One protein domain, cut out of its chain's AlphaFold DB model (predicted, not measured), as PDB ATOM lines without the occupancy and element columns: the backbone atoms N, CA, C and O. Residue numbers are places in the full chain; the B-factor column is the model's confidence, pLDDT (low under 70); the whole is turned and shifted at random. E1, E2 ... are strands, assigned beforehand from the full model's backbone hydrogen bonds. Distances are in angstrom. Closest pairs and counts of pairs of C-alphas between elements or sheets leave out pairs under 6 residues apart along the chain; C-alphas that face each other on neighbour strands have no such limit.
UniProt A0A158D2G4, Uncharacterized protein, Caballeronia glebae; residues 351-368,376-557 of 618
ATOM      1  N   ARG A 351     -40.882  16.549 -32.428       98.56
ATOM      2  CA  ARG A 351     -40.937  17.682 -31.494       98.56
ATOM      3  C   ARG A 351     -42.374  18.048 -31.134       98.56
ATOM      4  O   ARG A 351     -43.215  18.243 -32.004       98.56
ATOM      5  N   ALA A 352     -42.643  18.203 -29.844       98.00
ATOM      6  CA  ALA A 352     -43.917  18.675 -29.320       98.00
ATOM      7  C   ALA A 352     -43.712  19.970 -28.519       98.00
ATOM      8  O   ALA A 352     -42.940  19.983 -27.564       98.00
ATOM      9  N   PHE A 353     -44.407  21.040 -28.898       96.81
ATOM     10  CA  PHE A 353     -44.420  22.350 -28.250       96.81
ATOM     11  C   PHE A 353     -45.818  22.614 -27.696       96.81
ATOM     12  O   PHE A 353     -46.759  22.877 -28.449       96.81
ATOM     13  N   LEU A 354     -45.967  22.504 -26.381       94.94
ATOM     14  CA  LEU A 354     -47.275  22.445 -25.740       94.94
ATOM     15  C   LEU A 354     -47.473  23.619 -24.787       94.94
ATOM     16  O   LEU A 354     -46.671  23.816 -23.875       94.94
ATOM     17  N   SER A 355     -48.565  24.359 -24.963       89.00
ATOM     18  CA  SER A 355     -48.973  25.439 -24.058       89.00
ATOM     19  C   SER A 355     -50.496  25.443 -23.927       89.00
ATOM     20  O   SER A 355     -51.194  26.116 -24.684       89.00
ATOM     21  N   GLY A 356     -51.044  24.607 -23.054       81.62
ATOM     22  CA  GLY A 356     -52.473  24.294 -23.087       81.62
ATOM     23  C   GLY A 356     -52.786  22.925 -22.480       81.62
ATOM     24  O   GLY A 356     -51.986  22.005 -22.645       81.62
ATOM     25  N   GLY A 357     -53.959  22.752 -21.873       76.81
ATOM     26  CA  GLY A 357     -54.615  21.450 -21.761       76.81
ATOM     27  C   GLY A 357     -54.735  20.833 -20.370       76.81
ATOM     28  O   GLY A 357     -53.991  21.131 -19.441       76.81
ATOM     29  N   ILE A 358     -55.651  19.871 -20.236       74.94
ATOM     30  CA  ILE A 358     -55.776  19.062 -19.015       74.94
ATOM     31  C   ILE A 358     -54.670  18.005 -18.875       74.94
ATOM     32  O   ILE A 358     -54.479  17.491 -17.787       74.94
ATOM     33  N   THR A 359     -53.904  17.656 -19.909       82.75
ATOM     34  CA  THR A 359     -52.666  16.841 -19.852       82.75
ATOM     35  C   THR A 359     -51.944  16.986 -21.191       82.75
ATOM     36  O   THR A 359     -52.584  17.227 -22.199       82.75
ATOM     37  N   SER A 360     -50.623  16.844 -21.249       87.75
ATOM     38  CA  SER A 360     -49.907  16.915 -22.526       87.75
ATOM     39  C   SER A 360     -50.216  15.700 -23.415       87.75
ATOM     40  O   SER A 360     -50.816  15.871 -24.473       87.75
ATOM     41  N   ILE A 361     -49.874  14.476 -22.988       95.94
ATOM     42  CA  ILE A 361     -50.058  13.246 -23.783       95.94
ATOM     43  C   ILE A 361     -50.908  12.211 -23.027       95.94
ATOM     44  O   ILE A 361     -50.552  11.775 -21.930       95.94
ATOM     45  N   GLY A 362     -52.022  11.786 -23.619       95.69
ATOM     46  CA  GLY A 362     -52.859  10.685 -23.147       95.69
ATOM     47  C   GLY A 362     -52.537   9.373 -23.866       95.69
ATOM     48  O   GLY A 362     -52.541   9.312 -25.091       95.69
ATOM     49  N   ILE A 363     -52.292   8.305 -23.109       96.56
ATOM     50  CA  ILE A 363     -52.069   6.951 -23.638       96.56
ATOM     51  C   ILE A 363     -53.285   6.078 -23.322       96.56
ATOM     52  O   ILE A 363     -53.710   5.997 -22.165       96.56
ATOM     53  N   GLN A 364     -53.826   5.400 -24.335       95.38
ATOM     54  CA  GLN A 364     -54.983   4.518 -24.210       95.38
ATOM     55  C   GLN A 364     -54.837   3.310 -25.135       95.38
ATOM     56  O   GLN A 364     -55.178   3.376 -26.298       95.38
ATOM     57  N   ASN A 365     -54.364   2.179 -24.620       95.31
ATOM     58  CA  ASN A 365     -54.120   0.960 -25.399       95.31
ATOM     59  C   ASN A 365     -53.082   1.121 -26.532       95.31
ATOM     60  O   ASN A 365     -53.104   0.379 -27.514       95.31
ATOM     61  N   ALA A 366     -52.168   2.089 -26.405       96.19
ATOM     62  CA  ALA A 366     -51.115   2.312 -27.388       96.19
ATOM     63  C   ALA A 366     -50.173   1.110 -27.509       96.19
ATOM     64  O   ALA A 366     -49.810   0.475 -26.527       96.19
ATOM     65  N   THR A 367     -49.677   0.856 -28.718       96.56
ATOM     66  CA  THR A 367     -48.567  -0.090 -28.914       96.56
ATOM     67  C   THR A 367     -47.229   0.578 -28.609       96.56
ATOM     68  O   THR A 367     -46.351  -0.023 -27.986       96.56
ATOM     69  N   LYS A 368     -47.065   1.830 -29.048       97.69
ATOM     70  CA  LYS A 368     -45.843   2.604 -28.845       97.69
ATOM     71  C   LYS A 368     -46.135   4.097 -28.878       97.69
ATOM     72  O   LYS A 368     -46.872   4.574 -29.734       97.69
ATOM     73  N   ILE A 376     -42.545  22.207 -22.971       94.56
ATOM     74  CA  ILE A 376     -43.761  22.641 -22.285       94.56
ATOM     75  C   ILE A 376     -43.620  24.102 -21.870       94.56
ATOM     76  O   ILE A 376     -42.639  24.485 -21.231       94.56
ATOM     77  N   ASP A 377     -44.627  24.895 -22.208       90.50
ATOM     78  CA  ASP A 377     -44.791  26.272 -21.763       90.50
ATOM     79  C   ASP A 377     -46.098  26.396 -20.968       90.50
ATOM     80  O   ASP A 377     -47.185  26.621 -21.502       90.50
ATOM     81  N   GLY A 378     -45.996  26.116 -19.670       77.62
ATOM     82  CA  GLY A 378     -47.114  26.054 -18.733       77.62
ATOM     83  C   GLY A 378     -47.283  27.290 -17.853       77.62
ATOM     84  O   GLY A 378     -48.113  27.236 -16.949       77.62
ATOM     85  N   ASP A 379     -46.519  28.364 -18.082       68.12
ATOM     86  CA  ASP A 379     -46.608  29.616 -17.306       68.12
ATOM     87  C   ASP A 379     -47.175  30.790 -18.113       68.12
ATOM     88  O   ASP A 379     -47.061  31.942 -17.709       68.12
ATOM     89  N   ALA A 380     -47.809  30.515 -19.257       57.00
ATOM     90  CA  ALA A 380     -48.598  31.519 -19.951       57.00
ATOM     91  C   ALA A 380     -49.826  31.877 -19.091       57.00
ATOM     92  O   ALA A 380     -50.908  31.308 -19.260       57.00
ATOM     93  N   ASP A 381     -49.638  32.796 -18.139       50.84
ATOM     94  CA  ASP A 381     -50.707  33.467 -17.410       50.84
ATOM     95  C   ASP A 381     -51.659  34.069 -18.448       50.84
ATOM     96  O   ASP A 381     -51.359  35.048 -19.135       50.84
ATOM     97  N   GLN A 382     -52.819  33.442 -18.616       54.47
ATOM     98  CA  GLN A 382     -53.874  34.016 -19.433       54.47
ATOM     99  C   GLN A 382     -54.447  35.240 -18.701       54.47
ATOM    100  O   GLN A 382     -54.565  35.205 -17.471       54.47
ATOM    101  N   PRO A 383     -54.877  36.293 -19.425       45.84
ATOM    102  CA  PRO A 383     -55.368  37.551 -18.844       45.84
ATOM    103  C   PRO A 383     -56.486  37.416 -17.793       45.84
ATOM    104  O   PRO A 383     -56.739  38.353 -17.044       45.84
ATOM    105  N   ASN A 384     -57.142  36.253 -17.717       52.09
ATOM    106  CA  ASN A 384     -58.280  35.981 -16.838       52.09
ATOM    107  C   ASN A 384     -57.953  35.032 -15.665       52.09
ATOM    108  O   ASN A 384     -58.870  34.541 -15.011       52.09
ATOM    109  N   GLY A 385     -56.678  34.710 -15.415       52.38
ATOM    110  CA  GLY A 385     -56.257  33.871 -14.281       52.38
ATOM    111  C   GLY A 385     -56.600  32.376 -14.391       52.38
ATOM    112  O   GLY A 385     -56.297  31.606 -13.481       52.38
ATOM    113  N   ALA A 386     -57.204  31.933 -15.496       54.47
ATOM    114  CA  ALA A 386     -57.401  30.516 -15.778       54.47
ATOM    115  C   ALA A 386     -56.065  29.890 -16.219       54.47
ATOM    116  O   ALA A 386     -55.531  30.215 -17.280       54.47
ATOM    117  N   SER A 387     -55.509  29.007 -15.384       55.28
ATOM    118  CA  SER A 387     -54.320  28.220 -15.726       55.28
ATOM    119  C   SER A 387     -54.696  27.185 -16.784       55.28
ATOM    120  O   SER A 387     -55.280  26.157 -16.458       55.28
ATOM    121  N   TYR A 388     -54.374  27.458 -18.048       62.22
ATOM    122  CA  TYR A 388     -54.509  26.475 -19.127       62.22
ATOM    123  C   TYR A 388     -53.201  25.725 -19.398       62.22
ATOM    124  O   TYR A 388     -53.128  25.011 -20.382       62.22
ATOM    125  N   GLY A 389     -52.154  25.855 -18.577       75.88
ATOM    126  CA  GLY A 389     -50.958  25.021 -18.731       75.88
ATOM    127  C   GLY A 389     -51.293  23.523 -18.595       75.88
ATOM    128  O   GLY A 389     -52.236  23.188 -17.874       75.88
ATOM    129  N   PRO A 390     -50.532  22.612 -19.237       88.31
ATOM    130  CA  PRO A 390     -50.787  21.181 -19.121       88.31
ATOM    131  C   PRO A 390     -50.827  20.734 -17.658       88.31
ATOM    132  O   PRO A 390     -49.861  20.947 -16.924       88.31
ATOM    133  N   THR A 391     -51.893  20.047 -17.230       89.50
ATOM    134  CA  THR A 391     -51.964  19.563 -15.832       89.50
ATOM    135  C   THR A 391     -51.113  18.315 -15.554       89.50
ATOM    136  O   THR A 391     -51.052  17.836 -14.423       89.50
ATOM    137  N   GLY A 392     -50.401  17.823 -16.572       92.44
ATOM    138  CA  GLY A 392     -49.348  16.818 -16.467       92.44
ATOM    139  C   GLY A 392     -48.672  16.538 -17.809       92.44
ATOM    140  O   GLY A 392     -49.128  17.009 -18.854       92.44
ATOM    141  N   ILE A 393     -47.574  15.776 -17.790       95.12
ATOM    142  CA  ILE A 393     -46.779  15.463 -18.989       95.12
ATOM    143  C   ILE A 393     -47.369  14.266 -19.741       95.12
ATOM    144  O   ILE A 393     -47.669  14.340 -20.930       95.12
ATOM    145  N   VAL A 394     -47.560  13.143 -19.058       96.12
ATOM    146  CA  VAL A 394     -48.181  11.959 -19.662       96.12
ATOM    147  C   VAL A 394     -49.134  11.329 -18.667       96.12
ATOM    148  O   VAL A 394     -48.814  11.246 -17.476       96.12
ATOM    149  N   ARG A 395     -50.282  10.856 -19.152       95.19
ATOM    150  CA  ARG A 395     -51.218  10.040 -18.373       95.19
ATOM    151  C   ARG A 395     -51.605   8.763 -19.105       95.19
ATOM    152  O   ARG A 395     -51.699   8.752 -20.331       95.19
ATOM    153  N   LEU A 396     -51.920   7.724 -18.339       94.69
ATOM    154  CA  LEU A 396     -52.717   6.602 -18.829       94.69
ATOM    155  C   LEU A 396     -54.194   6.944 -18.646       94.69
ATOM    156  O   LEU A 396     -54.609   7.349 -17.560       94.69
ATOM    157  N   ARG A 397     -54.990   6.812 -19.707       93.19
ATOM    158  CA  ARG A 397     -56.439   7.027 -19.632       93.19
ATOM    159  C   ARG A 397     -57.115   5.832 -18.953       93.19
ATOM    160  O   ARG A 397     -56.641   4.695 -19.016       93.19
ATOM    161  N   THR A 398     -58.243   6.092 -18.298       89.06
ATOM    162  CA  THR A 398     -59.069   5.049 -17.677       89.06
ATOM    163  C   THR A 398     -59.484   4.013 -18.721       89.06
ATOM    164  O   THR A 398     -59.902   4.373 -19.816       89.06
ATOM    165  N   GLY A 399     -59.373   2.726 -18.384       86.12
ATOM    166  CA  GLY A 399     -59.660   1.628 -19.315       86.12
ATOM    167  C   GLY A 399     -58.461   1.172 -20.154       86.12
ATOM    168  O   GLY A 399     -58.597   0.227 -20.927       86.12
ATOM    169  N   ASN A 400     -57.283   1.782 -19.982       88.44
ATOM    170  CA  ASN A 400     -56.045   1.280 -20.568       88.44
ATOM    171  C   ASN A 400     -55.719  -0.129 -20.035       88.44
ATOM    172  O   ASN A 400     -55.459  -0.312 -18.847       88.44
ATOM    173  N   THR A 401     -55.707  -1.122 -20.921       91.25
ATOM    174  CA  THR A 401     -55.328  -2.511 -20.612       91.25
ATOM    175  C   THR A 401     -53.937  -2.866 -21.134       91.25
ATOM    176  O   THR A 401     -53.310  -3.774 -20.594       91.25
ATOM    177  N   ASN A 402     -53.425  -2.135 -22.133       90.25
ATOM    178  CA  ASN A 402     -52.088  -2.335 -22.692       90.25
ATOM    179  C   ASN A 402     -51.532  -1.051 -23.329       90.25
ATOM    180  O   ASN A 402     -51.720  -0.817 -24.514       90.25
ATOM    181  N   GLY A 403     -50.826  -0.226 -22.562       88.12
ATOM    182  CA  GLY A 403     -50.270   1.048 -23.028       88.12
ATOM    183  C   GLY A 403     -48.929   0.947 -23.764       88.12
ATOM    184  O   GLY A 403     -48.367   1.983 -24.123       88.12
ATOM    185  N   GLY A 404     -48.410  -0.268 -23.983       95.81
ATOM    186  CA  GLY A 404     -47.207  -0.481 -24.788       95.81
ATOM    187  C   GLY A 404     -45.972   0.244 -24.247       95.81
ATOM    188  O   GLY A 404     -45.833   0.433 -23.037       95.81
ATOM    189  N   ASP A 405     -45.059   0.627 -25.138       97.75
ATOM    190  CA  ASP A 405     -43.820   1.317 -24.759       97.75
ATOM    191  C   ASP A 405     -43.954   2.842 -24.886       97.75
ATOM    192  O   ASP A 405     -44.452   3.352 -25.888       97.75
ATOM    193  N   LEU A 406     -43.443   3.579 -23.899       98.00
ATOM    194  CA  LEU A 406     -43.300   5.034 -23.920       98.00
ATOM    195  C   LEU A 406     -41.818   5.407 -23.953       98.00
ATOM    196  O   LEU A 406     -41.044   4.994 -23.091       98.00
ATOM    197  N   THR A 407     -41.423   6.243 -24.907       98.50
ATOM    198  CA  THR A 407     -40.080   6.823 -24.975       98.50
ATOM    199  C   THR A 407     -40.162   8.335 -25.121       98.50
ATOM    200  O   THR A 407     -40.822   8.822 -26.034       98.50
ATOM    201  N   ILE A 408     -39.460   9.075 -24.263       98.50
ATOM    202  CA  ILE A 408     -39.286  10.524 -24.389       98.50
ATOM    203  C   ILE A 408     -37.791  10.850 -24.372       98.50
ATOM    204  O   ILE A 408     -37.100  10.547 -23.398       98.50
ATOM    205  N   GLY A 409     -37.283  11.436 -25.458       98.44
ATOM    206  CA  GLY A 409     -35.851  11.707 -25.631       98.44
ATOM    207  C   GLY A 409     -35.335  12.910 -24.836       98.44
ATOM    208  O   GLY A 409     -34.191  12.898 -24.373       98.44
ATOM    209  N   ALA A 410     -36.167  13.940 -24.678       98.56
ATOM    210  CA  ALA A 410     -35.900  15.112 -23.855       98.56
ATOM    211  C   ALA A 410     -37.206  15.777 -23.411       98.56
ATOM    212  O   ALA A 410     -38.168  15.833 -24.179       98.56
ATOM    213  N   ILE A 411     -37.214  16.338 -22.203       98.19
ATOM    214  CA  ILE A 411     -38.308  17.179 -21.700       98.19
ATOM    215  C   ILE A 411     -37.715  18.511 -21.272       98.19
ATOM    216  O   ILE A 411     -36.754  18.522 -20.508       98.19
ATOM    217  N   LYS A 412     -38.279  19.623 -21.748       97.75
ATOM    218  CA  LYS A 412     -37.817  20.969 -21.402       97.75
ATOM    219  C   LYS A 412     -38.960  21.911 -21.067       97.75
ATOM    220  O   LYS A 412     -40.053  21.780 -21.613       97.75
ATOM    221  N   GLY A 413     -38.665  22.913 -20.248       95.44
ATOM    222  CA  GLY A 413     -39.523  24.079 -20.062       95.44
ATOM    223  C   GLY A 413     -40.098  24.183 -18.657       95.44
ATOM    224  O   GLY A 413     -39.432  23.836 -17.683       95.44
ATOM    225  N   ARG A 414     -41.319  24.700 -18.551       93.50
ATOM    226  CA  ARG A 414     -41.943  25.078 -17.279       93.50
ATOM    227  C   ARG A 414     -43.379  24.590 -17.246       93.50
ATOM    228  O   ARG A 414     -44.083  24.708 -18.240       93.50
ATOM    229  N   ILE A 415     -43.827  24.032 -16.128       92.69
ATOM    230  CA  ILE A 415     -45.171  23.458 -15.997       92.69
ATOM    231  C   ILE A 415     -45.747  23.766 -14.613       92.69
ATOM    232  O   ILE A 415     -45.016  23.697 -13.631       92.69
ATOM    233  N   ARG A 416     -47.054  24.045 -14.515       90.81
ATOM    234  CA  ARG A 416     -47.804  24.196 -13.247       90.81
ATOM    235  C   ARG A 416     -48.883  23.101 -13.117       90.81
ATOM    236  O   ARG A 416     -50.065  23.398 -13.270       90.81
ATOM    237  N   PRO A 417     -48.507  21.820 -12.938       84.88
ATOM    238  CA  PRO A 417     -49.422  20.704 -13.141       84.88
ATOM    239  C   PRO A 417     -50.059  20.192 -11.840       84.88
ATOM    240  O   PRO A 417     -49.629  20.523 -10.735       84.88
ATOM    241  N   TYR A 418     -51.039  19.292 -11.974       88.25
ATOM    242  CA  TYR A 418     -51.533  18.452 -10.875       88.25
ATOM    243  C   TYR A 418     -50.546  17.336 -10.519       88.25
ATOM    244  O   TYR A 418     -50.436  16.936  -9.362       88.25
ATOM    245  N   TRP A 419     -49.829  16.826 -11.518       90.31
ATOM    246  CA  TRP A 419     -48.813  15.787 -11.388       90.31
ATOM    247  C   TRP A 419     -47.823  15.885 -12.546       90.31
ATOM    248  O   TRP A 419     -48.149  16.339 -13.636       90.31
ATOM    249  N   LEU A 420     -46.606  15.404 -12.351       92.38
ATOM    250  CA  LEU A 420     -45.611  15.279 -13.405       92.38
ATOM    251  C   LEU A 420     -45.996  14.154 -14.384       92.38
ATOM    252  O   LEU A 420     -46.176  14.396 -15.575       92.38
ATOM    253  N   PHE A 421     -46.207  12.941 -13.864       95.56
ATOM    254  CA  PHE A 421     -46.613  11.758 -14.633       95.56
ATOM    255  C   PHE A 421     -47.752  11.013 -13.929       95.56
ATOM    256  O   PHE A 421     -47.691  10.783 -12.722       95.56
ATOM    257  N   GLY A 422     -48.777  10.621 -14.687       94.81
ATOM    258  CA  GLY A 422     -49.939   9.855 -14.223       94.81
ATOM    259  C   GLY A 422     -50.016   8.474 -14.876       94.81
ATOM    260  O   GLY A 422     -50.972   8.184 -15.594       94.81
ATOM    261  N   LEU A 423     -48.981   7.651 -14.696       94.69
ATOM    262  CA  LEU A 423     -48.835   6.323 -15.307       94.69
ATOM    263  C   LEU A 423     -49.016   5.208 -14.262       94.69
ATOM    264  O   LEU A 423     -48.137   4.369 -14.057       94.69
ATOM    265  N   ASP A 424     -50.148   5.226 -13.562       92.06
ATOM    266  CA  ASP A 424     -50.473   4.305 -12.463       92.06
ATOM    267  C   ASP A 424     -51.756   3.493 -12.656       92.06
ATOM    268  O   ASP A 424     -52.064   2.628 -11.836       92.06
ATOM    269  N   VAL A 425     -52.485   3.736 -13.744       88.00
ATOM    270  CA  VAL A 425     -53.714   3.015 -14.081       88.00
ATOM    271  C   VAL A 425     -53.485   2.157 -15.322       88.00
ATOM    272  O   VAL A 425     -53.062   2.651 -16.365       88.00
ATOM    273  N   GLY A 426     -53.798   0.865 -15.226       89.81
ATOM    274  CA  GLY A 426     -53.654  -0.080 -16.333       89.81
ATOM    275  C   GLY A 426     -52.291  -0.768 -16.370       89.81
ATOM    276  O   GLY A 426     -51.682  -1.003 -15.329       89.81
ATOM    277  N   ALA A 427     -51.833  -1.113 -17.573       91.31
ATOM    278  CA  ALA A 427     -50.531  -1.732 -17.802       91.31
ATOM    279  C   ALA A 427     -49.750  -0.971 -18.878       91.31
ATOM    280  O   ALA A 427     -50.318  -0.540 -19.877       91.31
ATOM    281  N   MET A 428     -48.445  -0.831 -18.674       95.50
ATOM    282  CA  MET A 428     -47.460  -0.293 -19.613       95.50
ATOM    283  C   MET A 428     -46.325  -1.307 -19.776       95.50
ATOM    284  O   MET A 428     -45.948  -1.986 -18.820       95.50
ATOM    285  N   GLY A 429     -45.743  -1.389 -20.968       96.12
ATOM    286  CA  GLY A 429     -44.561  -2.195 -21.256       96.12
ATOM    287  C   GLY A 429     -43.302  -1.570 -20.652       96.12
ATOM    288  O   GLY A 429     -42.943  -1.829 -19.500       96.12
ATOM    289  N   HIS A 430     -42.608  -0.753 -21.433       96.81
ATOM    290  CA  HIS A 430     -41.384  -0.071 -21.030       96.81
ATOM    291  C   HIS A 430     -41.545   1.452 -21.036       96.81
ATOM    292  O   HIS A 430     -42.152   2.014 -21.941       96.81
ATOM    293  N   ILE A 431     -40.965   2.128 -20.043       97.50
ATOM    294  CA  ILE A 431     -40.855   3.593 -20.003       97.50
ATOM    295  C   ILE A 431     -39.377   3.979 -20.126       97.50
ATOM    296  O   ILE A 431     -38.600   3.638 -19.246       97.50
ATOM    297  N   ASP A 432     -38.983   4.731 -21.153       97.94
ATOM    298  CA  ASP A 432     -37.635   5.315 -21.284       97.94
ATOM    299  C   ASP A 432     -37.736   6.838 -21.387       97.94
ATOM    300  O   ASP A 432     -38.182   7.367 -22.403       97.94
ATOM    301  N   ILE A 433     -37.350   7.555 -20.333       98.06
ATOM    302  CA  ILE A 433     -37.423   9.020 -20.279       98.06
ATOM    303  C   ILE A 433     -36.031   9.569 -19.996       98.06
ATOM    304  O   ILE A 433     -35.428   9.302 -18.949       98.06
ATOM    305  N   GLN A 434     -35.547  10.375 -20.930       98.00
ATOM    306  CA  GLN A 434     -34.183  10.879 -20.958       98.00
ATOM    307  C   GLN A 434     -34.176  12.411 -20.936       98.00
ATOM    308  O   GLN A 434     -35.128  13.041 -21.388       98.00
ATOM    309  N   ASN A 435     -33.085  12.996 -20.438       98.06
ATOM    310  CA  ASN A 435     -32.744  14.419 -20.563       98.06
ATOM    311  C   ASN A 435     -33.902  15.359 -20.180       98.06
ATOM    312  O   ASN A 435     -34.419  16.111 -21.011       98.06
ATOM    313  N   VAL A 436     -34.321  15.289 -18.919       97.81
ATOM    314  CA  VAL A 436     -35.379  16.148 -18.372       97.81
ATOM    315  C   VAL A 436     -34.732  17.384 -17.764       97.81
ATOM    316  O   VAL A 436     -33.911  17.253 -16.868       97.81
ATOM    317  N   ASP A 437     -35.109  18.569 -18.225       97.50
ATOM    318  CA  ASP A 437     -34.691  19.863 -17.683       97.50
ATOM    319  C   ASP A 437     -35.929  20.748 -17.520       97.50
ATOM    320  O   ASP A 437     -36.397  21.380 -18.469       97.50
ATOM    321  N   LEU A 438     -36.543  20.688 -16.339       96.44
ATOM    322  CA  LEU A 438     -37.919  21.139 -16.141       96.44
ATOM    323  C   LEU A 438     -38.069  21.973 -14.872       96.44
ATOM    324  O   LEU A 438     -37.659  21.555 -13.790       96.44
ATOM    325  N   GLU A 439     -38.758  23.102 -14.986       95.75
ATOM    326  CA  GLU A 439     -39.287  23.845 -13.846       95.75
ATOM    327  C   GLU A 439     -40.719  23.391 -13.536       95.75
ATOM    328  O   GLU A 439     -41.639  23.571 -14.333       95.75
ATOM    329  N   PHE A 440     -40.914  22.793 -12.366       93.69
ATOM    330  CA  PHE A 440     -42.217  22.410 -11.840       93.69
ATOM    331  C   PHE A 440     -42.699  23.491 -10.875       93.69
ATOM    332  O   PHE A 440     -42.154  23.652  -9.789       93.69
ATOM    333  N   LEU A 441     -43.736  24.222 -11.254       93.06
ATOM    334  CA  LEU A 441     -44.371  25.237 -10.427       93.06
ATOM    335  C   LEU A 441     -45.395  24.576  -9.519       93.06
ATOM    336  O   LEU A 441     -46.508  24.255  -9.934       93.06
ATOM    337  N   TYR A 442     -44.995  24.352  -8.276       91.12
ATOM    338  CA  TYR A 442     -45.882  23.825  -7.264       91.12
ATOM    339  C   TYR A 442     -46.838  24.923  -6.791       91.12
ATOM    340  O   TYR A 442     -46.411  25.935  -6.243       91.12
ATOM    341  N   ASP A 443     -48.138  24.691  -6.981       89.81
ATOM    342  CA  ASP A 443     -49.217  25.504  -6.426       89.81
ATOM    343  C   ASP A 443     -50.181  24.593  -5.639       89.81
ATOM    344  O   ASP A 443     -50.838  23.745  -6.255       89.81
ATOM    345  N   PRO A 444     -50.323  24.750  -4.307       87.06
ATOM    346  CA  PRO A 444     -51.247  23.945  -3.503       87.06
ATOM    347  C   PRO A 444     -52.714  24.080  -3.938       87.06
ATOM    348  O   PRO A 444     -53.507  23.177  -3.684       87.06
ATOM    349  N   ARG A 445     -53.093  25.183  -4.600       85.81
ATOM    350  CA  ARG A 445     -54.457  25.393  -5.119       85.81
ATOM    351  C   ARG A 445     -54.738  24.531  -6.347       85.81
ATOM    352  O   ARG A 445     -55.886  24.191  -6.609       85.81
ATOM    353  N   VAL A 446     -53.688  24.195  -7.095       85.00
ATOM    354  CA  VAL A 446     -53.746  23.351  -8.290       85.00
ATOM    355  C   VAL A 446     -53.577  21.891  -7.862       85.00
ATOM    356  O   VAL A 446     -54.450  21.070  -8.124       85.00
ATOM    357  N   MET A 447     -52.524  21.561  -7.108       85.00
ATOM    358  CA  MET A 447     -52.155  20.194  -6.709       85.00
ATOM    359  C   MET A 447     -53.023  19.605  -5.572       85.00
ATOM    360  O   MET A 447     -52.533  19.170  -4.530       85.00
ATOM    361  N   THR A 448     -54.338  19.545  -5.780       80.50
ATOM    362  CA  THR A 448     -55.327  19.121  -4.770       80.50
ATOM    363  C   THR A 448     -55.250  17.639  -4.385       80.50
ATOM    364  O   THR A 448     -55.642  17.275  -3.279       80.50
ATOM    365  N   ALA A 449     -54.703  16.780  -5.254       76.88
ATOM    366  CA  ALA A 449     -54.497  15.358  -4.959       76.88
ATOM    367  C   ALA A 449     -53.421  15.113  -3.878       76.88
ATOM    368  O   ALA A 449     -53.350  14.023  -3.311       76.88
ATOM    369  N   GLY A 450     -52.608  16.129  -3.564       82.38
ATOM    370  CA  GLY A 450     -51.533  16.066  -2.580       82.38
ATOM    371  C   GLY A 450     -50.190  15.625  -3.166       82.38
ATOM    372  O   GLY A 450     -50.110  14.991  -4.218       82.38
ATOM    373  N   LEU A 451     -49.111  15.941  -2.444       83.75
ATOM    374  CA  LEU A 451     -47.713  15.719  -2.857       83.75
ATOM    375  C   LEU A 451     -47.382  14.250  -3.187       83.75
ATOM    376  O   LEU A 451     -46.449  13.959  -3.940       83.75
ATOM    377  N   THR A 452     -48.170  13.308  -2.664       84.94
ATOM    378  CA  THR A 452     -48.020  11.872  -2.923       84.94
ATOM    379  C   THR A 452     -48.389  11.461  -4.349       84.94
ATOM    380  O   THR A 452     -48.019  10.370  -4.768       84.94
ATOM    381  N   TYR A 453     -49.077  12.322  -5.102       85.62
ATOM    382  CA  TYR A 453     -49.446  12.095  -6.501       85.62
ATOM    383  C   TYR A 453     -48.503  12.793  -7.488       85.62
ATOM    384  O   TYR A 453     -48.793  12.843  -8.679       85.62
ATOM    385  N   PHE A 454     -47.367  13.309  -7.009       90.06
ATOM    386  CA  PHE A 454     -46.419  14.074  -7.812       90.06
ATOM    387  C   PHE A 454     -45.959  13.347  -9.077       90.06
ATOM    388  O   PHE A 454     -46.044  13.909 -10.161       90.06
ATOM    389  N   CYS A 455     -45.473  12.113  -8.976       93.31
ATOM    390  CA  CYS A 455     -44.989  11.368 -10.132       93.31
ATOM    391  C   CYS A 455     -45.315   9.890  -9.956       93.31
ATOM    392  O   CYS A 455     -44.798   9.251  -9.045       93.31
ATOM    393  N   ARG A 456     -46.167   9.337 -10.821       93.25
ATOM    394  CA  ARG A 456     -46.564   7.932 -10.762       93.25
ATOM    395  C   ARG A 456     -46.174   7.206 -12.044       93.25
ATOM    396  O   ARG A 456     -46.632   7.561 -13.124       93.25
ATOM    397  N   LEU A 457     -45.333   6.189 -11.893       93.88
ATOM    398  CA  LEU A 457     -44.779   5.309 -12.929       93.88
ATOM    399  C   LEU A 457     -44.989   3.827 -12.555       93.88
ATOM    400  O   LEU A 457     -44.247   2.944 -12.987       93.88
ATOM    401  N   SER A 458     -45.964   3.538 -11.689       91.44
ATOM    402  CA  SER A 458     -46.141   2.228 -11.059       91.44
ATOM    403  C   SER A 458     -46.767   1.169 -11.968       91.44
ATOM    404  O   SER A 458     -46.598  -0.018 -11.691       91.44
ATOM    405  N   ALA A 459     -47.439   1.563 -13.055       92.69
ATOM    406  CA  ALA A 459     -48.133   0.650 -13.965       92.69
ATOM    407  C   ALA A 459     -47.243   0.045 -15.070       92.69
ATOM    408  O   ALA A 459     -47.756  -0.621 -15.967       92.69
ATOM    409  N   CYS A 460     -45.925   0.272 -15.054       93.69
ATOM    410  CA  CYS A 460     -45.016  -0.258 -16.074       93.69
ATOM    411  C   CYS A 460     -44.374  -1.599 -15.699       93.69
ATOM    412  O   CYS A 460     -44.131  -1.892 -14.526       93.69
ATOM    413  N   ALA A 461     -44.044  -2.405 -16.709       93.94
ATOM    414  CA  ALA A 461     -43.261  -3.622 -16.532       93.94
ATOM    415  C   ALA A 461     -41.768  -3.329 -16.323       93.94
ATOM    416  O   ALA A 461     -41.065  -4.133 -15.711       93.94
ATOM    417  N   SER A 462     -41.268  -2.208 -16.850       93.75
ATOM    418  CA  SER A 462     -39.886  -1.758 -16.663       93.75
ATOM    419  C   SER A 462     -39.713  -0.275 -16.984       93.75
ATOM    420  O   SER A 462     -40.524   0.299 -17.712       93.75
ATOM    421  N   TYR A 463     -38.638   0.332 -16.477       94.62
ATOM    422  CA  TYR A 463     -38.335   1.744 -16.702       94.62
ATOM    423  C   TYR A 463     -36.836   2.025 -16.856       94.62
ATOM    424  O   TYR A 463     -35.985   1.327 -16.304       94.62
ATOM    425  N   LYS A 464     -36.520   3.098 -17.576       95.44
ATOM    426  CA  LYS A 464     -35.192   3.674 -17.753       95.44
ATOM    427  C   LYS A 464     -35.300   5.193 -17.633       95.44
ATOM    428  O   LYS A 464     -35.841   5.857 -18.510       95.44
ATOM    429  N   LEU A 465     -34.816   5.741 -16.524       94.62
ATOM    430  CA  LEU A 465     -34.882   7.171 -16.214       94.62
ATOM    431  C   LEU A 465     -33.461   7.725 -16.203       94.62
ATOM    432  O   LEU A 465     -32.624   7.214 -15.460       94.62
ATOM    433  N   ARG A 466     -33.164   8.715 -17.051       94.69
ATOM    434  CA  ARG A 466     -31.789   9.207 -17.240       94.69
ATOM    435  C   ARG A 466     -31.700  10.720 -17.331       94.69
ATOM    436  O   ARG A 466     -32.433  11.315 -18.118       94.69
ATOM    437  N   ASN A 467     -30.732  11.312 -16.633       94.62
ATOM    438  CA  ASN A 467     -30.389  12.735 -16.711       94.62
ATOM    439  C   ASN A 467     -31.597  13.638 -16.425       94.62
ATOM    440  O   ASN A 467     -32.014  14.411 -17.288       94.62
ATOM    441  N   TRP A 468     -32.211  13.494 -15.252       94.12
ATOM    442  CA  TRP A 468     -33.304  14.385 -14.862       94.12
ATOM    443  C   TRP A 468     -32.771  15.524 -14.003       94.12
ATOM    444  O   TRP A 468     -32.014  15.306 -13.064       94.12
ATOM    445  N   ASN A 469     -33.208  16.731 -14.309       92.44
ATOM    446  CA  ASN A 469     -32.945  17.964 -13.600       92.44
ATOM    447  C   ASN A 469     -34.280  18.695 -13.444       92.44
ATOM    448  O   ASN A 469     -34.703  19.445 -14.320       92.44
ATOM    449  N   VAL A 470     -34.989  18.418 -12.352       93.00
ATOM    450  CA  VAL A 470     -36.306  19.008 -12.097       93.00
ATOM    451  C   VAL A 470     -36.201  20.023 -10.964       93.00
ATOM    452  O   VAL A 470     -35.867  19.677  -9.834       93.00
ATOM    453  N   ARG A 471     -36.503  21.288 -11.250       92.75
ATOM    454  CA  ARG A 471     -36.561  22.371 -10.264       92.75
ATOM    455  C   ARG A 471     -38.010  22.570  -9.840       92.75
ATOM    456  O   ARG A 471     -38.802  23.126 -10.590       92.75
ATOM    457  N   ILE A 472     -38.366  22.089  -8.661       92.19
ATOM    458  CA  ILE A 472     -39.664  22.321  -8.034       92.19
ATOM    459  C   ILE A 472     -39.613  23.698  -7.368       92.19
ATOM    460  O   ILE A 472     -38.798  23.921  -6.480       92.19
ATOM    461  N   ILE A 473     -40.456  24.621  -7.810       92.81
ATOM    462  CA  ILE A 473     -40.558  25.987  -7.296       92.81
ATOM    463  C   ILE A 473     -41.901  26.093  -6.582       92.81
ATOM    464  O   ILE A 473     -42.949  25.993  -7.221       92.81
ATOM    465  N   ASP A 474     -41.876  26.262  -5.264       91.44
ATOM    466  CA  ASP A 474     -43.071  26.500  -4.457       91.44
ATOM    467  C   ASP A 474     -43.513  27.953  -4.606       91.44
ATOM    468  O   ASP A 474     -43.044  28.834  -3.892       91.44
ATOM    469  N   ILE A 475     -44.406  28.219  -5.560       92.25
ATOM    470  CA  ILE A 475     -44.720  29.594  -5.976       92.25
ATOM    471  C   ILE A 475     -45.441  30.413  -4.898       92.25
ATOM    472  O   ILE A 475     -45.605  31.618  -5.061       92.25
ATOM    473  N   ASN A 476     -45.893  29.768  -3.819       90.31
ATOM    474  CA  ASN A 476     -46.594  30.417  -2.713       90.31
ATOM    475  C   ASN A 476     -45.844  30.296  -1.377       90.31
ATOM    476  O   ASN A 476     -46.406  30.697  -0.359       90.31
ATOM    477  N   ASP A 477     -44.635  29.715  -1.356       89.94
ATOM    478  CA  ASP A 477     -43.914  29.356  -0.123       89.94
ATOM    479  C   ASP A 477     -44.818  28.622   0.897       89.94
ATOM    480  O   ASP A 477     -44.767  28.859   2.107       89.94
ATOM    481  N   ALA A 478     -45.705  27.762   0.386       87.06
ATOM    482  CA  ALA A 478     -46.802  27.137   1.119       87.06
ATOM    483  C   ALA A 478     -46.814  25.602   1.003       87.06
ATOM    484  O   ALA A 478     -47.856  24.966   1.200       87.06
ATOM    485  N   ALA A 479     -45.684  24.975   0.668       79.38
ATOM    486  CA  ALA A 479     -45.546  23.526   0.638       79.38
ATOM    487  C   ALA A 479     -45.896  22.926   2.015       79.38
ATOM    488  O   ALA A 479     -45.255  23.248   3.022       79.38
ATOM    489  N   PRO A 480     -46.920  22.052   2.100       74.50
ATOM    490  CA  PRO A 480     -47.346  21.467   3.361       74.50
ATOM    491  C   PRO A 480     -46.257  20.545   3.912       74.50
ATOM    492  O   PRO A 480     -45.435  20.016   3.166       74.50
ATOM    493  N   ALA A 481     -46.297  20.282   5.221       71.88
ATOM    494  CA  ALA A 481     -45.483  19.233   5.828       71.88
ATOM    495  C   ALA A 481     -45.804  17.882   5.156       71.88
ATOM    496  O   ALA A 481     -46.895  17.335   5.315       71.88
ATOM    497  N   GLY A 482     -44.876  17.358   4.359       74.62
ATOM    498  CA  GLY A 482     -45.098  16.191   3.510       74.62
ATOM    499  C   GLY A 482     -43.982  16.036   2.487       74.62
ATOM    500  O   GLY A 482     -43.020  16.790   2.509       74.62
ATOM    501  N   TYR A 483     -44.098  15.053   1.595       78.06
ATOM    502  CA  TYR A 483     -43.075  14.787   0.587       78.06
ATOM    503  C   TYR A 483     -43.675  14.592  -0.807       78.06
ATOM    504  O   TYR A 483     -44.680  13.900  -0.970       78.06
ATOM    505  N   PHE A 484     -43.020  15.162  -1.815       82.69
ATOM    506  CA  PHE A 484     -43.181  14.821  -3.220       82.69
ATOM    507  C   PHE A 484     -42.784  13.358  -3.408       82.69
ATOM    508  O   PHE A 484     -41.678  12.950  -3.047       82.69
ATOM    509  N   LYS A 485     -43.706  12.552  -3.930       85.69
ATOM    510  CA  LYS A 485     -43.515  11.110  -4.087       85.69
ATOM    511  C   LYS A 485     -43.293  10.739  -5.548       85.69
ATOM    512  O   LYS A 485     -44.073  11.136  -6.414       85.69
ATOM    513  N   VAL A 486     -42.265   9.933  -5.800       87.56
ATOM    514  CA  VAL A 486     -42.080   9.242  -7.083       87.56
ATOM    515  C   VAL A 486     -42.414   7.764  -6.903       87.56
ATOM    516  O   VAL A 486     -41.655   7.038  -6.264       87.56
ATOM    517  N   ASP A 487     -43.557   7.342  -7.438       88.25
ATOM    518  CA  ASP A 487     -44.050   5.966  -7.407       88.25
ATOM    519  C   ASP A 487     -43.493   5.160  -8.582       88.25
ATOM    520  O   ASP A 487     -43.844   5.410  -9.732       88.25
ATOM    521  N   LEU A 488     -42.656   4.164  -8.303       88.94
ATOM    522  CA  LEU A 488     -42.103   3.255  -9.316       88.94
ATOM    523  C   LEU A 488     -42.816   1.894  -9.296       88.94
ATOM    524  O   LEU A 488     -43.486   1.545  -8.319       88.94
ATOM    525  N   THR A 489     -42.670   1.100 -10.364       87.25
ATOM    526  CA  THR A 489     -43.222  -0.268 -10.376       87.25
ATOM    527  C   THR A 489     -42.595  -1.125  -9.274       87.25
ATOM    528  O   THR A 489     -41.379  -1.109  -9.065       87.25
ATOM    529  N   LYS A 490     -43.438  -1.864  -8.543       82.06
ATOM    530  CA  LYS A 490     -43.029  -2.699  -7.396       82.06
ATOM    531  C   LYS A 490     -42.423  -4.038  -7.820       82.06
ATOM    532  O   LYS A 490     -41.580  -4.588  -7.116       82.06
ATOM    533  N   ASN A 491     -42.863  -4.554  -8.968       83.19
ATOM    534  CA  ASN A 491     -42.495  -5.869  -9.488       83.19
ATOM    535  C   ASN A 491     -42.035  -5.740 -10.947       83.19
ATOM    536  O   ASN A 491     -42.744  -6.189 -11.851       83.19
ATOM    537  N   PRO A 492     -40.885  -5.090 -11.205       84.38
ATOM    538  CA  PRO A 492     -40.374  -4.977 -12.562       84.38
ATOM    539  C   PRO A 492     -40.096  -6.369 -13.150       84.38
ATOM    540  O   PRO A 492     -39.478  -7.215 -12.505       84.38
ATOM    541  N   MET A 493     -40.554  -6.598 -14.382       87.94
ATOM    542  CA  MET A 493     -40.370  -7.859 -15.119       87.94
ATOM    543  C   MET A 493     -39.099  -7.863 -15.980       87.94
ATOM    544  O   MET A 493     -38.733  -8.889 -16.548       87.94
ATOM    545  N   ARG A 494     -38.438  -6.709 -16.117       87.88
ATOM    546  CA  ARG A 494     -37.166  -6.532 -16.832       87.88
ATOM    547  C   ARG A 494     -36.254  -5.625 -16.014       87.88
ATOM    548  O   ARG A 494     -36.707  -4.987 -15.068       87.88
ATOM    549  N   GLN A 495     -34.985  -5.556 -16.399       86.44
ATOM    550  CA  GLN A 495     -34.027  -4.663 -15.761       86.44
ATOM    551  C   GLN A 495     -34.476  -3.200 -15.880       86.44
ATOM    552  O   GLN A 495     -34.866  -2.746 -16.959       86.44
ATOM    553  N   CYS A 496     -34.405  -2.481 -14.765       87.94
ATOM    554  CA  CYS A 496     -34.725  -1.068 -14.666       87.94
ATOM    555  C   CYS A 496     -33.481  -0.248 -14.325       87.94
ATOM    556  O   CYS A 496     -32.581  -0.723 -13.630       87.94
ATOM    557  N   PHE A 497     -33.461   1.004 -14.778       86.62
ATOM    558  CA  PHE A 497     -32.330   1.907 -14.587       86.62
ATOM    559  C   PHE A 497     -32.795   3.283 -14.119       86.62
ATOM    560  O   PHE A 497     -33.763   3.832 -14.654       86.62
ATOM    561  N   ILE A 498     -32.072   3.847 -13.155       87.38
ATOM    562  CA  ILE A 498     -32.208   5.237 -12.717       87.38
ATOM    563  C   ILE A 498     -30.808   5.845 -12.678       87.38
ATOM    564  O   ILE A 498     -29.983   5.463 -11.851       87.38
ATOM    565  N   GLU A 499     -30.522   6.777 -13.579       84.88
ATOM    566  CA  GLU A 499     -29.191   7.368 -13.723       84.88
ATOM    567  C   GLU A 499     -29.288   8.893 -13.718       84.88
ATOM    568  O   GLU A 499     -30.028   9.474 -14.510       84.88
ATOM    569  N   ASP A 500     -28.540   9.549 -12.831       82.94
ATOM    570  CA  ASP A 500     -28.422  11.011 -12.780       82.94
ATOM    571  C   ASP A 500     -29.781  11.734 -12.742       82.94
ATOM    572  O   ASP A 500     -30.015  12.727 -13.430       82.94
ATOM    573  N   VAL A 501     -30.708  11.220 -11.932       84.88
ATOM    574  CA  VAL A 501     -32.001  11.860 -11.678       84.88
ATOM    575  C   VAL A 501     -31.834  12.796 -10.480       84.88
ATOM    576  O   VAL A 501     -31.326  12.381  -9.439       84.88
ATOM    577  N   ARG A 502     -32.205  14.070 -10.648       82.31
ATOM    578  CA  ARG A 502     -32.032  15.176  -9.693       82.31
ATOM    579  C   ARG A 502     -33.305  16.035  -9.635       82.31
ATOM    580  O   ARG A 502     -33.926  16.328 -10.651       82.31
ATOM    581  N   PHE A 503     -33.677  16.429  -8.426       85.19
ATOM    582  CA  PHE A 503     -34.867  17.177  -8.060       85.19
ATOM    583  C   PHE A 503     -34.383  18.174  -7.021       85.19
ATOM    584  O   PHE A 503     -33.724  17.793  -6.051       85.19
ATOM    585  N   TYR A 504     -34.697  19.434  -7.246       84.31
ATOM    586  CA  TYR A 504     -34.313  20.540  -6.391       84.31
ATOM    587  C   TYR A 504     -35.584  21.251  -5.979       84.31
ATOM    588  O   TYR A 504     -36.442  21.478  -6.826       84.31
ATOM    589  N   LEU A 505     -35.714  21.582  -4.702       87.31
ATOM    590  CA  LEU A 505     -36.850  22.339  -4.204       87.31
ATOM    591  C   LEU A 505     -36.393  23.762  -3.890       87.31
ATOM    592  O   LEU A 505     -35.396  23.952  -3.194       87.31
ATOM    593  N   TYR A 506     -37.127  24.741  -4.398       89.75
ATOM    594  CA  TYR A 506     -36.873  26.162  -4.224       89.75
ATOM    595  C   TYR A 506     -38.112  26.861  -3.681       89.75
ATOM    596  O   TYR A 506     -39.242  26.427  -3.920       89.75
ATOM    597  N   LYS A 507     -37.869  27.967  -2.979       90.75
ATOM    598  CA  LYS A 507     -38.891  28.949  -2.615       90.75
ATOM    599  C   LYS A 507     -39.481  29.630  -3.849       90.75
ATOM    600  O   LYS A 507     -39.000  29.429  -4.966       90.75
ATOM    601  N   ALA A 508     -40.478  30.483  -3.638       93.69
ATOM    602  CA  ALA A 508     -41.171  31.233  -4.682       93.69
ATOM    603  C   ALA A 508     -40.234  32.089  -5.555       93.69
ATOM    604  O   ALA A 508     -40.541  32.344  -6.718       93.69
ATOM    605  N   ASP A 509     -39.069  32.489  -5.031       92.81
ATOM    606  CA  ASP A 509     -38.037  33.218  -5.779       92.81
ATOM    607  C   ASP A 509     -37.303  32.368  -6.837       92.81
ATOM    608  O   ASP A 509     -36.564  32.907  -7.659       92.81
ATOM    609  N   GLY A 510     -37.482  31.042  -6.821       91.50
ATOM    610  CA  GLY A 510     -36.835  30.095  -7.729       91.50
ATOM    611  C   GLY A 510     -35.324  29.927  -7.525       91.50
ATOM    612  O   GLY A 510     -34.695  29.199  -8.300       91.50
ATOM    613  N   VAL A 511     -34.732  30.571  -6.513       92.88
ATOM    614  CA  VAL A 511     -33.279  30.622  -6.278       92.88
ATOM    615  C   VAL A 511     -32.913  30.084  -4.899       92.88
ATOM    616  O   VAL A 511     -31.944  29.334  -4.786       92.88
ATOM    617  N   THR A 512     -33.679  30.415  -3.860       91.62
ATOM    618  CA  THR A 512     -33.414  29.988  -2.483       91.62
ATOM    619  C   THR A 512     -33.818  28.523  -2.303       91.62
ATOM    620  O   THR A 512     -35.013  28.217  -2.370       91.62
ATOM    621  N   PRO A 513     -32.873  27.594  -2.049       86.62
ATOM    622  CA  PRO A 513     -33.209  26.192  -1.831       86.62
ATOM    623  C   PRO A 513     -34.033  26.011  -0.550       86.62
ATOM    624  O   PRO A 513     -33.742  26.620   0.481       86.62
ATOM    625  N   ILE A 514     -35.038  25.142  -0.604       82.06
ATOM    626  CA  ILE A 514     -35.730  24.614   0.577       82.06
ATOM    627  C   ILE A 514     -35.009  23.329   0.986       82.06
ATOM    628  O   ILE A 514     -34.610  22.558   0.115       82.06
ATOM    629  N   ASP A 515     -34.840  23.090   2.292       69.94
ATOM    630  CA  ASP A 515     -34.181  21.878   2.793       69.94
ATOM    631  C   ASP A 515     -34.861  20.612   2.219       69.94
ATOM    632  O   ASP A 515     -36.012  20.309   2.565       69.94
ATOM    633  N   PRO A 516     -34.175  19.863   1.331       56.41
ATOM    634  CA  PRO A 516     -34.768  18.725   0.643       56.41
ATOM    635  C   PRO A 516     -35.073  17.555   1.586       56.41
ATOM    636  O   PRO A 516     -35.922  16.728   1.244       56.41
ATOM    637  N   ALA A 517     -34.444  17.490   2.771       52.62
ATOM    638  CA  ALA A 517     -34.636  16.408   3.742       52.62
ATOM    639  C   ALA A 517     -36.092  16.289   4.227       52.62
ATOM    640  O   ALA A 517     -36.527  15.226   4.678       52.62
ATOM    641  N   THR A 518     -36.864  17.365   4.094       55.16
ATOM    642  CA  THR A 518     -38.264  17.420   4.513       55.16
ATOM    643  C   THR A 518     -39.264  17.052   3.418       55.16
ATOM    644  O   THR A 518     -40.371  16.653   3.767       55.16
ATOM    645  N   TYR A 519     -38.905  17.129   2.127       63.38
ATOM    646  CA  TYR A 519     -39.920  17.304   1.078       63.38
ATOM    647  C   TYR A 519     -39.858  16.379  -0.145       63.38
ATOM    648  O   TYR A 519     -40.782  16.446  -0.943       63.38
ATOM    649  N   LEU A 520     -38.882  15.488  -0.340       67.00
ATOM    650  CA  LEU A 520     -38.885  14.579  -1.508       67.00
ATOM    651  C   LEU A 520     -38.570  13.133  -1.109       67.00
ATOM    652  O   LEU A 520     -37.590  12.885  -0.415       67.00
ATOM    653  N   ARG A 521     -39.375  12.164  -1.574       67.12
ATOM    654  CA  ARG A 521     -39.113  10.726  -1.384       67.12
ATOM    655  C   ARG A 521     -39.392   9.911  -2.639       67.12
ATOM    656  O   ARG A 521     -40.434  10.048  -3.280       67.12
ATOM    657  N   PHE A 522     -38.507   8.961  -2.914       63.81
ATOM    658  CA  PHE A 522     -38.746   7.911  -3.896       63.81
ATOM    659  C   PHE A 522     -39.397   6.728  -3.205       63.81
ATOM    660  O   PHE A 522     -38.915   6.228  -2.184       63.81
ATOM    661  N   TYR A 523     -40.522   6.291  -3.755       62.34
ATOM    662  CA  TYR A 523     -41.280   5.179  -3.226       62.34
ATOM    663  C   TYR A 523     -41.431   4.119  -4.310       62.34
ATOM    664  O   TYR A 523     -42.230   4.221  -5.232       62.34
ATOM    665  N   GLY A 524     -40.645   3.062  -4.190       56.28
ATOM    666  CA  GLY A 524     -40.767   1.889  -5.033       56.28
ATOM    667  C   GLY A 524     -40.445   0.700  -4.166       56.28
ATOM    668  O   GLY A 524     -39.280   0.367  -4.004       56.28
ATOM    669  N   ALA A 525     -41.458   0.074  -3.570       48.41
ATOM    670  CA  ALA A 525     -41.252  -1.182  -2.866       48.41
ATOM    671  C   ALA A 525     -40.857  -2.247  -3.900       48.41
ATOM    672  O   ALA A 525     -41.721  -2.963  -4.395       48.41
ATOM    673  N   VAL A 526     -39.578  -2.298  -4.282       49.41
ATOM    674  CA  VAL A 526     -39.029  -3.359  -5.119       49.41
ATOM    675  C   VAL A 526     -39.084  -4.614  -4.256       49.41
ATOM    676  O   VAL A 526     -38.258  -4.811  -3.370       49.41
ATOM    677  N   ALA A 527     -40.136  -5.411  -4.429       43.94
ATOM    678  CA  ALA A 527     -40.271  -6.695  -3.742       43.94
ATOM    679  C   ALA A 527     -39.389  -7.775  -4.397       43.94
ATOM    680  O   ALA A 527     -39.249  -8.876  -3.867       43.94
ATOM    681  N   SER A 528     -38.804  -7.460  -5.555       47.94
ATOM    682  CA  SER A 528     -37.919  -8.328  -6.321       47.94
ATOM    683  C   SER A 528     -36.445  -8.139  -5.909       47.94
ATOM    684  O   SER A 528     -36.104  -7.142  -5.266       47.94
ATOM    685  N   PRO A 529     -35.549  -9.101  -6.209       52.56
ATOM    686  CA  PRO A 529     -34.149  -9.008  -5.811       52.56
ATOM    687  C   PRO A 529     -33.494  -7.729  -6.348       52.56
ATOM    688  O   PRO A 529     -33.741  -7.312  -7.482       52.56
ATOM    689  N   THR A 530     -32.611  -7.134  -5.542       53.12
ATOM    690  CA  THR A 530     -31.874  -5.889  -5.836       53.12
ATOM    691  C   THR A 530     -31.092  -5.915  -7.157       53.12
ATOM    692  O   THR A 530     -30.687  -4.868  -7.644       53.12
ATOM    693  N   SER A 531     -30.922  -7.082  -7.788       55.59
ATOM    694  CA  SER A 531     -30.298  -7.247  -9.105       55.59
ATOM    695  C   SER A 531     -31.104  -6.676 -10.279       55.59
ATOM    696  O   SER A 531     -30.579  -6.617 -11.387       55.59
ATOM    697  N   ILE A 532     -32.377  -6.306 -10.086       59.53
ATOM    698  CA  ILE A 532     -33.252  -5.870 -11.190       59.53
ATOM    699  C   ILE A 532     -33.265  -4.344 -11.362       59.53
ATOM    700  O   ILE A 532     -33.522  -3.869 -12.466       59.53
ATOM    701  N   VAL A 533     -32.940  -3.564 -10.327       63.06
ATOM    702  CA  VAL A 533     -32.910  -2.095 -10.400       63.06
ATOM    703  C   VAL A 533     -31.482  -1.606 -10.198       63.06
ATOM    704  O   VAL A 533     -30.922  -1.756  -9.117       63.06
ATOM    705  N   ALA A 534     -30.902  -1.005 -11.234       68.75
ATOM    706  CA  ALA A 534     -29.603  -0.349 -11.158       68.75
ATOM    707  C   ALA A 534     -29.785   1.162 -10.970       68.75
ATOM    708  O   ALA A 534     -30.537   1.806 -11.704       68.75
ATOM    709  N   THR A 535     -29.071   1.728 -10.002       69.19
ATOM    710  CA  THR A 535     -29.091   3.158  -9.699       69.19
ATOM    711  C   THR A 535     -27.679   3.742  -9.833       69.19
ATOM    712  O   THR A 535     -26.689   3.106  -9.466       69.19
ATOM    713  N   LYS A 536     -27.551   4.959 -10.370       70.25
ATOM    714  CA  LYS A 536     -26.269   5.678 -10.498       70.25
ATOM    715  C   LYS A 536     -26.475   7.185 -10.337       70.25
ATOM    716  O   LYS A 536     -27.409   7.739 -10.901       70.25
ATOM    717  N   GLY A 537     -25.588   7.856  -9.597       60.19
ATOM    718  CA  GLY A 537     -25.575   9.327  -9.507       60.19
ATOM    719  C   GLY A 537     -26.796   9.948  -8.811       60.19
ATOM    720  O   GLY A 537     -27.136  11.093  -9.093       60.19
ATOM    721  N   MET A 538     -27.470   9.192  -7.936       59.72
ATOM    722  CA  MET A 538     -28.631   9.660  -7.170       59.72
ATOM    723  C   MET A 538     -28.204  10.260  -5.824       59.72
ATOM    724  O   MET A 538     -27.233   9.796  -5.228       59.72
ATOM    725  N   THR A 539     -28.957  11.245  -5.324       52.69
ATOM    726  CA  THR A 539     -28.627  11.988  -4.089       52.69
ATOM    727  C   THR A 539     -29.731  11.917  -3.014       52.69
ATOM    728  O   THR A 539     -29.920  12.893  -2.287       52.69
ATOM    729  N   TRP A 540     -30.513  10.824  -2.920       57.19
ATOM    730  CA  TRP A 540     -31.724  10.783  -2.069       57.19
ATOM    731  C   TRP A 540     -32.066   9.431  -1.446       57.19
ATOM    732  O   TRP A 540     -31.691   8.391  -1.967       57.19
ATOM    733  N   GLU A 541     -32.942   9.472  -0.431       49.34
ATOM    734  CA  GLU A 541     -33.539   8.307   0.233       49.34
ATOM    735  C   GLU A 541     -34.259   7.376  -0.769       49.34
ATOM    736  O   GLU A 541     -35.337   7.695  -1.288       49.34
ATOM    737  N   PHE A 542     -33.659   6.210  -1.024       47.88
ATOM    738  CA  PHE A 542     -34.220   5.141  -1.846       47.88
ATOM    739  C   PHE A 542     -34.800   4.057  -0.933       47.88
ATOM    740  O   PHE A 542     -34.089   3.384  -0.185       47.88
ATOM    741  N   ASN A 543     -36.120   3.885  -0.982       47.94
ATOM    742  CA  ASN A 543     -36.802   2.828  -0.241       47.94
ATOM    743  C   ASN A 543     -36.994   1.601  -1.142       47.94
ATOM    744  O   ASN A 543     -38.018   1.503  -1.813       47.94
ATOM    745  N   ALA A 544     -36.023   0.684  -1.168       42.38
ATOM    746  CA  ALA A 544     -36.109  -0.583  -1.900       42.38
ATOM    747  C   ALA A 544     -36.771  -1.677  -1.037       42.38
ATOM    748  O   ALA A 544     -36.126  -2.336  -0.218       42.38
ATOM    749  N   GLY A 545     -38.080  -1.881  -1.191       45.88
ATOM    750  CA  GLY A 545     -38.821  -2.890  -0.419       45.88
ATOM    751  C   GLY A 545     -39.087  -2.439   1.025       45.88
ATOM    752  O   GLY A 545     -39.591  -1.339   1.238       45.88
ATOM    753  N   THR A 546     -38.779  -3.270   2.028       34.09
ATOM    754  CA  THR A 546     -38.772  -2.831   3.439       34.09
ATOM    755  C   THR A 546     -37.525  -2.019   3.787       34.09
ATOM    756  O   THR A 546     -37.507  -1.389   4.849       34.09
ATOM    757  N   MET A 547     -36.495  -2.023   2.932       35.38
ATOM    758  CA  MET A 547     -35.234  -1.348   3.213       35.38
ATOM    759  C   MET A 547     -35.352   0.159   3.037       35.38
ATOM    760  O   MET A 547     -35.920   0.637   2.058       35.38
ATOM    761  N   ARG A 548     -34.811   0.895   4.009       43.59
ATOM    762  CA  ARG A 548     -34.776   2.357   4.023       43.59
ATOM    763  C   ARG A 548     -33.327   2.779   3.844       43.59
ATOM    764  O   ARG A 548     -32.587   2.848   4.819       43.59
ATOM    765  N   GLU A 549     -32.914   2.999   2.605       46.06
ATOM    766  CA  GLU A 549     -31.555   3.438   2.302       46.06
ATOM    767  C   GLU A 549     -31.564   4.967   2.245       46.06
ATOM    768  O   GLU A 549     -31.878   5.590   1.232       46.06
ATOM    769  N   ALA A 550     -31.315   5.595   3.394       40.28
ATOM    770  CA  ALA A 550     -31.146   7.038   3.481       40.28
ATOM    771  C   ALA A 550     -29.752   7.417   2.957       40.28
ATOM    772  O   ALA A 550     -28.830   7.619   3.741       40.28
ATOM    773  N   THR A 551     -29.577   7.533   1.639       46.06
ATOM    774  CA  THR A 551     -28.376   8.142   1.037       46.06
ATOM    775  C   THR A 551     -28.479   9.667   1.079       46.06
ATOM    776  O   THR A 551     -28.407  10.372   0.075       46.06
ATOM    777  N   TRP A 552     -28.641  10.211   2.284       39.59
ATOM    778  CA  TRP A 552     -28.289  11.598   2.546       39.59
ATOM    779  C   TRP A 552     -26.828  11.586   2.985       39.59
ATOM    780  O   TRP A 552     -26.576  11.216   4.125       39.59
ATOM    781  N   LEU A 553     -25.906  11.867   2.046       35.59
ATOM    782  CA  LEU A 553     -24.510  12.351   2.221       35.59
ATOM    783  C   LEU A 553     -23.584  11.994   1.025       35.59
ATOM    784  O   LEU A 553     -22.463  11.534   1.210       35.59
ATOM    785  N   GLY A 554     -24.013  12.214  -0.224       31.36
ATOM    786  CA  GLY A 554     -23.072  12.391  -1.352       31.36
ATOM    787  C   GLY A 554     -22.117  11.230  -1.698       31.36
ATOM    788  O   GLY A 554     -21.041  11.488  -2.236       31.36
ATOM    789  N   GLY A 555     -22.481   9.974  -1.428       29.52
ATOM    790  CA  GLY A 555     -21.684   8.791  -1.779       29.52
ATOM    791  C   GLY A 555     -22.274   8.019  -2.959       29.52
ATOM    792  O   GLY A 555     -23.466   7.725  -2.986       29.52
ATOM    793  N   ALA A 556     -21.448   7.684  -3.951       33.97
ATOM    794  CA  ALA A 556     -21.846   6.860  -5.086       33.97
ATOM    795  C   ALA A 556     -22.306   5.455  -4.644       33.97
ATOM    796  O   ALA A 556     -21.671   4.812  -3.811       33.97
ATOM    797  N   LEU A 557     -23.355   4.952  -5.304       40.56
ATOM    798  CA  LEU A 557     -24.089   3.696  -5.062       40.56
ATOM    799  C   LEU A 557     -23.291   2.377  -5.149       40.56
ATOM    800  O   LEU A 557     -23.883   1.307  -5.160       40.56
TER     801      LEU A 557
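What this domain is: This is residues 351 to 368 and 376 to 557 of the 618 residues of an uncharacterized protein of Caballeronia glebae (UniProt A0A158D2G4). What does the chain build? It winds in stacked turns, a solenoid: E4, E5, E7 and E9 each bend and cover two sides of the turns, and the short strands E3, E6, E8, E10 and E12 run back along the third. What makes it up? The printed part has 200 residues with 12 named strands, E1 to E12 in chain order, and no named helix; the class is all strand, though the strands hold only 82 residues, under half. How large is it? It is compact, with a radius of gyration of the C-alphas of 16.4 A and spans of 52 by 41 by 27 A.

How they stand to each other: What comes first? E1, residues 351 to 354, pairs with no named strand and is near E4, residues 405 to 415. E2, residues 361 to 363, and E3, residues 394 to 396, are parallel neighbours at 23 degrees, with N 363 and O 395 2.9 A apart, within hydrogen-bond range. How does the large sheet run? From edge strand E4 it goes to E5, residues 428 to 442, E7, residues 460 to 474, E9, residues 496 to 506, and edge strand E11, residues 533 to 536, all parallel and twisted. Within hydrogen-bond range are N 406 and O 430 at 2.8 A, N 464 and O 431 at 2.7 A, N 502 and O 468 at 2.7 A, and N 498 and O 534 at 2.9 A. E4 bends by 86 degrees at residue 412, E5 by 94 at 437, E7 by 85 at 467 and E9 by 57 at 499. And the smaller sheet? Its parallel order is E6, residues 455 to 457, E8, residues 484 to 488, E10, residues 520 to 524, and E12, residues 542 to 544. N 457 and O 487 are 2.7 A apart and N 521 and O 484 2.8 A, within hydrogen-bond range; E10 and E12 have no such pair. Residues 421 to 422 pair in parallel with 394 to 395 of E3 and 455 to 456 of E6.

Where its parts are: Where does E1 begin? C-alpha 351 is at (-40.937, 17.682, -31.494). How long are the longer strands? From first to last C-alpha, E4 measures 23.8 A, E5 27.1 A, and E7 and E9 29.2 A each. Where does E12 end? C-alpha 544 is at (-36.109, -0.583, -1.900).

The domain as a whole: Is the printed part unbroken? Residues 369 to 375 are not printed, and C-alphas 368 and 376 are 21.2 A apart. Which links are long? E4 to E5, E5 to E6 and E9 to E10. Where is confidence low? pLDDT is under 70 in residues 379 to 388, 515 to 535 and 537 to 557.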